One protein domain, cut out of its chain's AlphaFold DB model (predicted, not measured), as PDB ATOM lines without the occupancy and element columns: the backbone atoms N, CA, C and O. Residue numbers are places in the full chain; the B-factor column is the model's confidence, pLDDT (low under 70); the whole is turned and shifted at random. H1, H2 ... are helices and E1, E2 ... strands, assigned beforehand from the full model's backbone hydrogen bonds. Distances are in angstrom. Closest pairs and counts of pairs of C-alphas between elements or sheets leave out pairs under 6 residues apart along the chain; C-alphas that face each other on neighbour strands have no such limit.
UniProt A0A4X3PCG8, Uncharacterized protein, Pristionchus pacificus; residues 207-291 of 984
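AT A GLANCE: This is residues 207 to 291 of the 984 residues of an uncharacterized protein of Pristionchus pacificus (UniProt A0A4X3PCG8). A single, strongly twisted sheet of seven strands turns a corner at its longest strand, E4, which bends sharply: E3, E7 and E1 follow one another outward from its first part, while E2 and E5 lie on opposite sides of its second part and E6 lies beyond E5. A long link, residues 212 to 230, loops out from E1 and folds back to E2, pairing briefly with E7 on the way, and the short helix H1 ends the printed part off the sheet. The 85 printed residues hold seven named strands and then one named helix, E1 to E7 and H1 in chain order; the branched sheet is mixed, with E1 and E7 its parallel pair, and the class is mostly strand. The whole is compact, with a radius of gyration of the C-alphas of 12.0 A and spans of 38 by 26 by 23 A.

IN THESE COORDINATES: E4, residues 247 to 257, measures 21.0 A from first to last C-alpha and bends by 98 degrees at residue 252. E3 is residues 239 to 244, 16.1 A, E5 residues 260 to 265, 15.7 A, and E7 residues 280 to 285, 14.9 A. E6, residues 271 to 274, spans 10.0 A. E1, residues 209 to 211, begins at C-alpha 209 (258.939, 65.790, 225.767), and E2 is residues 231 to 233. H1, residues 288 to 291, ends at C-alpha 291 (273.380, 65.367, 249.379).

HOW THE PARTS SIT: Pairing along E4 is staggered: residues 247 to 251 pair with E3, 251 to 257 with E5 and 253 to 255 with E2. E2 and E3 lie on one side of E4 and E5 on the other side. The hairpin of E3 and E4 has N 242 and O 249 at 2.9 A, within hydrogen-bond range. E2 and E4 are antiparallel, with N 232 and O 254 at 2.8 A. In the hairpin of E4 and E5, N 262 and O 255 are 2.8 A apart. E5 and E6, also a hairpin, have N 274 and O 261 at 2.8 A. E3 and E7 are antiparallel at 156 degrees, with N 241 and O 283 at 2.8 A. On the other side of E7 from E3, the edge strand E1 is parallel to it, with N 282 and O 210 at 2.8 A. Residues 223 to 224 pair antiparallel with residues 283 to 284 of E7. E3 and E6 are only just apart, their closest C-alphas 8.1 A from each other. H1 is not on the sheet; it is too short for any O i to N i+4 pair, and its one O i to N i+3 pair is within range.

THE WHOLE: The C-alphas farthest apart, those of Asn 258 and Asn 291, are 37.8 A from each other. The printed part has no cut. The link from E1 to E2, 19 residues, is long; the other links between named elements are tight. The mean pLDDT of the printed part is 83.4; residues 213 to 217, 220 to 224 and 228 are under 70.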
ATOM      1  N   THR A 207     255.850  63.683 221.892       72.69
ATOM      2  CA  THR A 207     257.162  63.682 221.208       72.69
ATOM      3  C   THR A 207     257.926  65.001 221.353       72.69
ATOM      4  O   THR A 207     259.107  65.057 221.016       72.69
ATOM      5  N   ARG A 208     257.289  66.039 221.919       83.00
ATOM      6  CA  ARG A 208     257.942  67.279 222.369       83.00
ATOM      7  C   ARG A 208     258.550  67.190 223.772       83.00
ATOM      8  O   ARG A 208     259.158  68.154 224.236       83.00
ATOM      9  N   LEU A 209     258.330  66.075 224.473       84.75
ATOM     10  CA  LEU A 209     258.939  65.790 225.767       84.75
ATOM     11  C   LEU A 209     260.139  64.874 225.557       84.75
ATOM     12  O   LEU A 209     260.015  63.652 225.441       84.75
ATOM     13  N   HIS A 210     261.321  65.470 225.553       82.88
ATOM     14  CA  HIS A 210     262.563  64.726 225.633       82.88
ATOM     15  C   HIS A 210     262.918  64.535 227.102       82.88
ATOM     16  O   HIS A 210     262.842  65.474 227.890       82.88
ATOM     17  N   SER A 211     263.325  63.330 227.494       80.19
ATOM     18  CA  SER A 211     264.030  63.188 228.764       80.19
ATOM     19  C   SER A 211     265.523  63.160 228.506       80.19
ATOM     20  O   SER A 211     265.982  62.544 227.544       80.19
ATOM     21  N   LYS A 212     266.260  63.888 229.337       75.00
ATOM     22  CA  LYS A 212     267.693  64.097 229.191       75.00
ATOM     23  C   LYS A 212     268.329  64.042 230.570       75.00
ATOM     24  O   LYS A 212     267.912  64.776 231.467       75.00
ATOM     25  N   ASP A 213     269.375  63.237 230.706       68.44
ATOM     26  CA  ASP A 213     270.290  63.310 231.842       68.44
ATOM     27  C   ASP A 213     271.171  64.562 231.697       68.44
ATOM     28  O   ASP A 213     272.349  64.502 231.351       68.44
ATOM     29  N   ASP A 214     270.566  65.735 231.901       63.44
ATOM     30  CA  ASP A 214     271.302  66.991 232.004       63.44
ATOM     31  C   ASP A 214     271.901  67.098 233.406       63.44
ATOM     32  O   ASP A 214     271.175  67.195 234.402       63.44
ATOM     33  N   ILE A 215     273.229  67.060 233.489       60.50
ATOM     34  CA  ILE A 215     273.977  67.303 234.725       60.50
ATOM     35  C   ILE A 215     274.314  68.796 234.761       60.50
ATOM     36  O   ILE A 215     275.408  69.215 234.392       60.50
ATOM     37  N   SER A 216     273.345  69.609 235.177       68.56
ATOM     38  CA  SER A 216     273.602  71.010 235.532       68.56
ATOM     39  C   SER A 216     274.502  71.078 236.774       68.56
ATOM     40  O   SER A 216     274.455  70.192 237.629       68.56
ATOM     41  N   GLU A 217     275.300  72.143 236.899       67.94
ATOM     42  CA  GLU A 217     276.183  72.378 238.056       67.94
ATOM     43  C   GLU A 217     275.449  72.355 239.410       67.94
ATOM     44  O   GLU A 217     276.066  72.028 240.423       67.94
ATOM     45  N   ASP A 218     274.137  72.614 239.420       74.38
ATOM     46  CA  ASP A 218     273.290  72.646 240.616       74.38
ATOM     47  C   ASP A 218     272.667  71.287 240.992       74.38
ATOM     48  O   ASP A 218     272.224  71.118 242.134       74.38
ATOM     49  N   TYR A 219     272.631  70.298 240.084       78.44
ATOM     50  CA  TYR A 219     271.864  69.053 240.263       78.44
ATOM     51  C   TYR A 219     272.711  67.778 240.173       78.44
ATOM     52  O   TYR A 219     273.386  67.496 239.188       78.44
ATOM     53  N   SER A 220     272.605  66.956 241.216       63.66
ATOM     54  CA  SER A 220     273.451  65.783 241.458       63.66
ATOM     55  C   SER A 220     273.092  64.531 240.674       63.66
ATOM     56  O   SER A 220     273.955  63.698 240.398       63.66
ATOM     57  N   GLN A 221     271.810  64.379 240.368       63.03
ATOM     58  CA  GLN A 221     271.248  63.242 239.660       63.03
ATOM     59  C   GLN A 221     269.999  63.723 238.937       63.03
ATOM     60  O   GLN A 221     268.929  63.754 239.544       63.03
ATOM     61  N   SER A 222     270.112  64.063 237.658       59.09
ATOM     62  CA  SER A 222     268.985  63.872 236.752       59.09
ATOM     63  C   SER A 222     268.749  62.364 236.619       59.09
ATOM     64  O   SER A 222     269.684  61.582 236.462       59.09
ATOM     65  N   ARG A 223     267.499  61.939 236.799       68.25
ATOM     66  CA  ARG A 223     267.000  60.650 236.316       68.25
ATOM     67  C   ARG A 223     266.085  60.910 235.136       68.25
ATOM     68  O   ARG A 223     265.226  61.793 235.208       68.25
ATOM     69  N   VAL A 224     266.215  60.077 234.117       69.56
ATOM     70  CA  VAL A 224     265.256  59.949 233.024       69.56
ATOM     71  C   VAL A 224     263.822  59.805 233.574       69.56
ATOM     72  O   VAL A 224     263.555  58.984 234.451       69.56
ATOM     73  N   VAL A 225     262.887  60.613 233.065       76.44
ATOM     74  CA  VAL A 225     261.453  60.567 233.403       76.44
ATOM     75  C   VAL A 225     260.717  59.793 232.324       76.44
ATOM     76  O   VAL A 225     260.964  59.993 231.139       76.44
ATOM     77  N   ASP A 226     259.766  58.948 232.709       72.25
ATOM     78  CA  ASP A 226     258.856  58.293 231.766       72.25
ATOM     79  C   ASP A 226     257.907  59.318 231.113       72.25
ATOM     80  O   ASP A 226     256.800  59.557 231.597       72.25
ATOM     81  N   THR A 227     258.350  59.924 230.004       75.31
ATOM     82  CA  THR A 227     257.605  60.938 229.238       75.31
ATOM     83  C   THR A 227     256.358  60.386 228.559       75.31
ATOM     84  O   THR A 227     255.561  61.160 228.036       75.31
ATOM     85  N   THR A 228     256.138  59.067 228.588       68.12
ATOM     86  CA  THR A 228     254.886  58.491 228.098       68.12
ATOM     87  C   THR A 228     253.724  58.756 229.056       68.12
ATOM     88  O   THR A 228     252.571  58.684 228.630       68.12
ATOM     89  N   LYS A 229     253.973  59.039 230.343       71.81
ATOM     90  CA  LYS A 229     252.917  59.276 231.341       71.81
ATOM     91  C   LYS A 229     252.215  60.615 231.099       71.81
ATOM     92  O   LYS A 229     252.860  61.639 230.915       71.81
ATOM     93  N   PHE A 230     250.884  60.621 231.202       72.50
ATOM     94  CA  PHE A 230     250.073  61.845 231.093       72.50
ATOM     95  C   PHE A 230     250.394  62.877 232.189       72.50
ATOM     96  O   PHE A 230     250.304  64.084 231.964       72.50
ATOM     97  N   LYS A 231     250.780  62.388 233.373       85.31
ATOM     98  CA  LYS A 231     251.238  63.177 234.514       85.31
ATOM     99  C   LYS A 231     252.657  62.748 234.884       85.31
ATOM    100  O   LYS A 231     252.876  61.604 235.282       85.31
ATOM    101  N   LEU A 232     253.605  63.671 234.759       88.44
ATOM    102  CA  LEU A 232     254.985  63.507 235.195       88.44
ATOM    103  C   LEU A 232     255.122  63.986 236.639       88.44
ATOM    104  O   LEU A 232     254.761  65.118 236.961       88.44
ATOM    105  N   THR A 233     255.675  63.131 237.490       90.06
ATOM    106  CA  THR A 233     256.058  63.427 238.874       90.06
ATOM    107  C   THR A 233     257.378  62.729 239.186       90.06
ATOM    108  O   THR A 233     257.773  61.787 238.495       90.06
ATOM    109  N   CYS A 234     258.050  63.184 240.241       88.94
ATOM    110  CA  CYS A 234     259.285  62.589 240.737       88.94
ATOM    111  C   CYS A 234     259.095  62.034 242.149       88.94
ATOM    112  O   CYS A 234     258.335  62.581 242.946       88.94
ATOM    113  N   GLU A 235     259.797  60.946 242.454       85.25
ATOM    114  CA  GLU A 235     259.842  60.377 243.800       85.25
ATOM    115  C   GLU A 235     260.632  61.303 244.732       85.25
ATOM    116  O   GLU A 235     261.754  61.697 244.412       85.25
ATOM    117  N   SER A 236     260.061  61.637 245.892       78.31
ATOM    118  CA  SER A 236     260.747  62.419 246.928       78.31
ATOM    119  C   SER A 236     262.056  61.724 247.343       78.31
ATOM    120  O   SER A 236     262.033  60.506 247.533       78.31
ATOM    121  N   PRO A 237     263.191  62.438 247.496       78.44
ATOM    122  CA  PRO A 237     263.348  63.902 247.555       78.44
ATOM    123  C   PRO A 237     263.426  64.631 246.199       78.44
ATOM    124  O   PRO A 237     263.501  65.861 246.169       78.44
ATOM    125  N   LYS A 238     263.406  63.907 245.074       86.31
ATOM    126  CA  LYS A 238     263.635  64.465 243.734       86.31
ATOM    127  C   LYS A 238     262.466  65.319 243.254       86.31
ATOM    128  O   LYS A 238     261.316  65.129 243.648       86.31
ATOM    129  N   LYS A 239     262.768  66.258 242.361       88.69
ATOM    130  CA  LYS A 239     261.825  67.228 241.793       88.69
ATOM    131  C   LYS A 239     261.905  67.223 240.272       88.69
ATOM    132  O   LYS A 239     262.929  66.844 239.706       88.69
ATOM    133  N   LEU A 240     260.826  67.621 239.606       91.44
ATOM    134  CA  LEU A 240     260.774  67.632 238.149       91.44
ATOM    135  C   LEU A 240     261.501  68.877 237.633       91.44
ATOM    136  O   LEU A 240     261.029  69.997 237.807       91.44
ATOM    137  N   LEU A 241     262.657  68.682 237.015       91.31
ATOM    138  CA  LEU A 241     263.389  69.715 236.301       91.31
ATOM    139  C   LEU A 241     262.803  69.827 234.895       91.31
ATOM    140  O   LEU A 241     262.801  68.852 234.144       91.31
ATOM    141  N   ILE A 242     262.301  71.007 234.549       92.25
ATOM    142  CA  ILE A 242     261.727  71.315 233.239       92.25
ATOM    143  C   ILE A 242     262.614  72.379 232.596       92.25
ATOM    144  O   ILE A 242     262.837  73.435 233.190       92.25
ATOM    145  N   ILE A 243     263.125  72.108 231.398       90.31
ATOM    146  CA  ILE A 243     263.988  73.022 230.647       90.31
ATOM    147  C   ILE A 243     263.344  73.288 229.286       90.31
ATOM    148  O   ILE A 243     263.190  72.376 228.471       90.31
ATOM    149  N   TYR A 244     262.976  74.541 229.031       90.81
ATOM    150  CA  TYR A 244     262.448  74.994 227.742       90.81
ATOM    151  C   TYR A 244     262.909  76.429 227.468       90.81
ATOM    152  O   TYR A 244     262.955  77.249 228.380       90.81
ATOM    153  N   LYS A 245     263.265  76.748 226.213       88.38
ATOM    154  CA  LYS A 245     263.848  78.056 225.825       88.38
ATOM    155  C   LYS A 245     265.045  78.479 226.701       88.38
ATOM    156  O   LYS A 245     265.118  79.629 227.120       88.38
ATOM    157  N   ASP A 246     265.917  77.527 227.036       83.94
ATOM    158  CA  ASP A 246     267.083  77.700 227.926       83.94
ATOM    159  C   ASP A 246     266.744  78.141 229.366       83.94
ATOM    160  O   ASP A 246     267.624  78.464 230.164       83.94
ATOM    161  N   VAL A 247     265.459  78.108 229.734       86.94
ATOM    162  CA  VAL A 247     264.963  78.432 231.069       86.94
ATOM    163  C   VAL A 247     264.730  77.143 231.851       86.94
ATOM    164  O   VAL A 247     263.862  76.341 231.508       86.94
ATOM    165  N   THR A 248     265.480  76.979 232.939       87.94
ATOM    166  CA  THR A 248     265.325  75.875 233.893       87.94
ATOM    167  C   THR A 248     264.289  76.222 234.964       87.94
ATOM    168  O   THR A 248     264.303  77.315 235.541       87.94
ATOM    169  N   ARG A 249     263.379  75.288 235.247       90.81
ATOM    170  CA  ARG A 249     262.296  75.401 236.236       90.81
ATOM    171  C   ARG A 249     262.210  74.135 237.078       90.81
ATOM    172  O   ARG A 249     262.463  73.041 236.578       90.81
ATOM    173  N   LEU A 250     261.841  74.287 238.348       89.44
ATOM    174  CA  LEU A 250     261.589  73.170 239.256       89.44
ATOM    175  C   LEU A 250     260.094  73.045 239.520       89.44
ATOM    176  O   LEU A 250     259.473  73.970 240.037       89.44
ATOM    177  N   ALA A 251     259.536  71.884 239.213       92.75
ATOM    178  CA  ALA A 251     258.129  71.576 239.373       92.75
ATOM    179  C   ALA A 251     257.900  70.384 240.311       92.75
ATOM    180  O   ALA A 251     258.751  69.507 240.483       92.75
ATOM    181  N   GLU A 252     256.715  70.344 240.914       91.19
ATOM    182  CA  GLU A 252     256.221  69.158 241.624       91.19
ATOM    183  C   GLU A 252     255.616  68.145 240.649       91.19
ATOM    184  O   GLU A 252     255.805  66.935 240.783       91.19
ATOM    185  N   GLU A 253     254.909  68.660 239.644       93.50
ATOM    186  CA  GLU A 253     254.198  67.895 238.632       93.50
ATOM    187  C   GLU A 253     254.125  68.670 237.310       93.50
ATOM    188  O   GLU A 253     254.049  69.903 237.297       93.50
ATOM    189  N   MET A 254     254.080  67.934 236.202       93.62
ATOM    190  CA  MET A 254     253.679  68.434 234.885       93.62
ATOM    191  C   MET A 254     252.629  67.492 234.306       93.62
ATOM    192  O   MET A 254     252.730  66.278 234.463       93.62
ATOM    193  N   HIS A 255     251.617  68.030 233.641       90.00
ATOM    194  CA  HIS A 255     250.605  67.246 232.942       90.00
ATOM    195  C   HIS A 255     250.150  67.966 231.676       90.00
ATOM    196  O   HIS A 255     250.486  69.126 231.450       90.00
ATOM    197  N   CYS A 256     249.422  67.261 230.818       85.12
ATOM    198  CA  CYS A 256     248.766  67.884 229.680       85.12
ATOM    199  C   CYS A 256     247.395  68.436 230.095       85.12
ATOM    200  O   CYS A 256     246.615  67.719 230.718       85.12
ATOM    201  N   ASP A 257     247.078  69.667 229.701       84.00
ATOM    202  CA  ASP A 257     245.715  70.197 229.720       84.00
ATOM    203  C   ASP A 257     245.461  71.041 228.465       84.00
ATOM    204  O   ASP A 257     246.335  71.760 227.993       84.00
ATOM    205  N   ASN A 258     244.267  70.940 227.880       81.81
ATOM    206  CA  ASN A 258     243.839  71.766 226.743       81.81
ATOM    207  C   ASN A 258     244.838  71.876 225.552       81.81
ATOM    208  O   ASN A 258     244.862  72.892 224.859       81.81
ATOM    209  N   LYS A 259     245.589  70.802 225.239       79.50
ATOM    210  CA  LYS A 259     246.701  70.705 224.248       79.50
ATOM    211  C   LYS A 259     248.036  71.335 224.653       79.50
ATOM    212  O   LYS A 259     248.976  71.295 223.861       79.50
ATOM    213  N   GLN A 260     248.154  71.881 225.855       87.19
ATOM    214  CA  GLN A 260     249.378  72.494 226.358       87.19
ATOM    215  C   GLN A 260     249.915  71.731 227.570       87.19
ATOM    216  O   GLN A 260     249.166  71.201 228.390       87.19
ATOM    217  N   PHE A 261     251.239  71.647 227.683       91.38
ATOM    218  CA  PHE A 261     251.844  71.118 228.900       91.38
ATOM    219  C   PHE A 261     251.763  72.191 229.978       91.38
ATOM    220  O   PHE A 261     252.261  73.298 229.781       91.38
ATOM    221  N   ILE A 262     251.149  71.857 231.106       93.88
ATOM    222  CA  ILE A 262     251.053  72.725 232.274       93.88
ATOM    223  C   ILE A 262     251.831  72.117 233.438       93.88
ATOM    224  O   ILE A 262     251.800  70.905 233.666       93.88
ATOM    225  N   TYR A 263     252.554  72.953 234.177       95.44
ATOM    226  CA  TYR A 263     253.338  72.520 235.332       95.44
ATOM    227  C   TYR A 263     253.096  73.398 236.558       95.44
ATOM    228  O   TYR A 263     252.734  74.571 236.448       95.44
ATOM    229  N   ARG A 264     253.312  72.819 237.742       94.62
ATOM    230  CA  ARG A 264     253.249  73.518 239.031       94.62
ATOM    231  C   ARG A 264     254.662  73.744 239.552       94.62
ATOM    232  O   ARG A 264     255.315  72.785 239.963       94.62
ATOM    233  N   GLU A 265     255.131  74.987 239.515       92.88
ATOM    234  CA  GLU A 265     256.432  75.368 240.082       92.88
ATOM    235  C   GLU A 265     256.432  75.192 241.612       92.88
ATOM    236  O   GLU A 265     255.422  75.448 242.271       92.88
ATOM    237  N   ILE A 266     257.548  74.739 242.191       85.50
ATOM    238  CA  ILE A 266     257.641  74.535 243.648       85.50
ATOM    239  C   ILE A 266     257.420  75.873 244.369       85.50
ATOM    240  O   ILE A 266     257.950  76.903 243.960       85.50
ATOM    241  N   ASN A 267     256.650  75.848 245.461       82.69
ATOM    242  CA  ASN A 267     256.200  77.022 246.222       82.69
ATOM    243  C   ASN A 267     255.259  77.978 245.456       82.69
ATOM    244  O   ASN A 267     254.878  79.012 246.005       82.69
ATOM    245  N   SER A 268     254.834  77.644 244.231       86.94
ATOM    246  CA  SER A 268     253.817  78.392 243.488       86.94
ATOM    247  C   SER A 268     252.445  77.726 243.602       86.94
ATOM    248  O   SER A 268     252.288  76.526 243.382       86.94
ATOM    249  N   ALA A 269     251.417  78.527 243.887       88.56
ATOM    250  CA  ALA A 269     250.022  78.099 243.753       88.56
ATOM    251  C   ALA A 269     249.537  78.116 242.288       88.56
ATOM    252  O   ALA A 269     248.504  77.524 241.978       88.56
ATOM    253  N   ASN A 270     250.269  78.791 241.395       92.38
ATOM    254  CA  ASN A 270     249.874  79.012 240.009       92.38
ATOM    255  C   ASN A 270     250.440  77.924 239.089       92.38
ATOM    256  O   ASN A 270     251.628  77.595 239.144       92.38
ATOM    257  N   LEU A 271     249.588  77.424 238.195       93.06
ATOM    258  CA  LEU A 271     249.986  76.583 237.069       93.06
ATOM    259  C   LEU A 271     250.597  77.461 235.968       93.06
ATOM    260  O   LEU A 271     250.133  78.575 235.734       93.06
ATOM    261  N   THR A 272     251.641  76.964 235.306       95.31
ATOM    262  CA  THR A 272     252.316  77.653 234.196       95.31
ATOM    263  C   THR A 272     252.179  76.850 232.911       95.31
ATOM    264  O   THR A 272     252.487  75.660 232.889       95.31
ATOM    265  N   GLU A 273     251.739  77.513 231.842       94.81
ATOM    266  CA  GLU A 273     251.581  76.947 230.499       94.81
ATOM    267  C   GLU A 273     252.902  76.975 229.715       94.81
ATOM    268  O   GLU A 273     253.574  78.008 229.611       94.81
ATOM    269  N   ILE A 274     253.269  75.842 229.115       92.69
ATOM    270  CA  ILE A 274     254.349  75.756 228.131       92.69
ATOM    271  C   ILE A 274     253.758  76.054 226.743       92.69
ATOM    272  O   ILE A 274     252.862  75.329 226.302       92.69
ATOM    273  N   PRO A 275     254.276  77.062 226.009       90.25
ATOM    274  CA  PRO A 275     253.752  77.425 224.696       90.25
ATOM    275  C   PRO A 275     253.756  76.266 223.694       90.25
ATOM    276  O   PRO A 275     254.634  75.397 223.715       90.25
ATOM    277  N   ASP A 276     252.800  76.282 222.768       84.25
ATOM    278  CA  ASP A 276     252.712  75.271 221.717       84.25
ATOM    279  C   ASP A 276     253.932  75.304 220.764       84.25
ATOM    280  O   ASP A 276     254.634  76.312 220.653       84.25
ATOM    281  N   GLY A 277     254.242  74.173 220.128       83.81
ATOM    282  CA  GLY A 277     255.411  73.979 219.253       83.81
ATOM    283  C   GLY A 277     256.800  73.963 219.924       83.81
ATOM    284  O   GLY A 277     257.779  73.611 219.273       83.81
ATOM    285  N   VAL A 278     256.925  74.308 221.210       89.25
ATOM    286  CA  VAL A 278     258.211  74.341 221.939       89.25
ATOM    287  C   VAL A 278     258.661  72.941 222.378       89.25
ATOM    288  O   VAL A 278     257.859  72.185 222.930       89.25
ATOM    289  N   GLN A 279     259.941  72.616 222.176       89.12
ATOM    290  CA  GLN A 279     260.589  71.418 222.724       89.12
ATOM    291  C   GLN A 279     260.898  71.575 224.219       89.12
ATOM    292  O   GLN A 279     261.345  72.642 224.648       89.12
ATOM    293  N   VAL A 280     260.676  70.518 225.002       90.81
ATOM    294  CA  VAL A 280     260.825  70.518 226.465       90.81
ATOM    295  C   VAL A 280     261.710  69.352 226.887       90.81
ATOM    296  O   VAL A 280     261.378  68.195 226.629       90.81
ATOM    297  N   ASN A 281     262.810  69.643 227.582       90.19
ATOM    298  CA  ASN A 281     263.589  68.614 228.264       90.19
ATOM    299  C   ASN A 281     263.069  68.451 229.698       90.19
ATOM    300  O   ASN A 281     262.900  69.445 230.407       90.19
ATOM    301  N   VAL A 282     262.842  67.213 230.136       90.56
ATOM    302  CA  VAL A 282     262.401  66.889 231.501       90.56
ATOM    303  C   VAL A 282     263.298  65.845 232.165       90.56
ATOM    304  O   VAL A 282     263.628  64.818 231.570       90.56
ATOM    305  N   SER A 283     263.675  66.076 233.421       90.50
ATOM    306  CA  SER A 283     264.427  65.119 234.245       90.50
ATOM    307  C   SER A 283     263.954  65.155 235.701       90.50
ATOM    308  O   SER A 283     263.456  66.172 236.175       90.50
ATOM    309  N   CYS A 284     264.081  64.054 236.440       88.75
ATOM    310  CA  CYS A 284     263.883  64.054 237.888       88.75
ATOM    311  C   CYS A 284     265.206  64.379 238.572       88.75
ATOM    312  O   CYS A 284     266.060  63.502 238.700       88.75
ATOM    313  N   ALA A 285     265.368  65.630 238.997       86.19
ATOM    314  CA  ALA A 285     266.607  66.170 239.531       86.19
ATOM    315  C   ALA A 285     266.579  66.335 241.059       86.19
ATOM    316  O   ALA A 285     265.541  66.598 241.668       86.19
ATOM    317  N   GLU A 286     267.751  66.236 241.679       84.75
ATOM    318  CA  GLU A 286     267.980  66.563 243.088       84.75
ATOM    319  C   GLU A 286     269.185  67.491 243.217       84.75
ATOM    320  O   GLU A 286     270.253  67.195 242.674       84.75
ATOM    321  N   LYS A 287     269.026  68.617 243.925       81.00
ATOM    322  CA  LYS A 287     270.102  69.602 244.089       81.00
ATOM    323  C   LYS A 287     271.290  69.007 244.839       81.00
ATOM    324  O   LYS A 287     271.097  68.329 245.843       81.00
ATOM    325  N   PHE A 288     272.518  69.316 244.412       78.62
ATOM    326  CA  PHE A 288     273.739  68.841 245.086       78.62
ATOM    327  C   PHE A 288     273.746  69.150 246.588       78.62
ATOM    328  O   PHE A 288     274.188  68.326 247.384       78.62
ATOM    329  N   CYS A 289     273.208  70.303 246.987       79.81
ATOM    330  CA  CYS A 289     273.175  70.723 248.382       79.81
ATOM    331  C   CYS A 289     272.328  69.828 249.309       79.81
ATOM    332  O   CYS A 289     272.598  69.800 250.510       79.81
ATOM    333  N   ASN A 290     271.381  69.046 248.774       78.69
ATOM    334  CA  ASN A 290     270.622  68.054 249.545       78.69
ATOM    335  C   ASN A 290     271.481  66.841 249.940       78.69
ATOM    336  O   ASN A 290     271.223  66.213 250.965       78.69
ATOM    337  N   ASN A 291     272.524  66.535 249.162       79.12
ATOM    338  CA  ASN A 291     273.380  65.367 249.379       79.12
ATOM    339  C   ASN A 291     274.462  65.603 250.443       79.12
ATOM    340  O   ASN A 291     275.138  64.654 250.849       79.12
TER     341      ASN A 291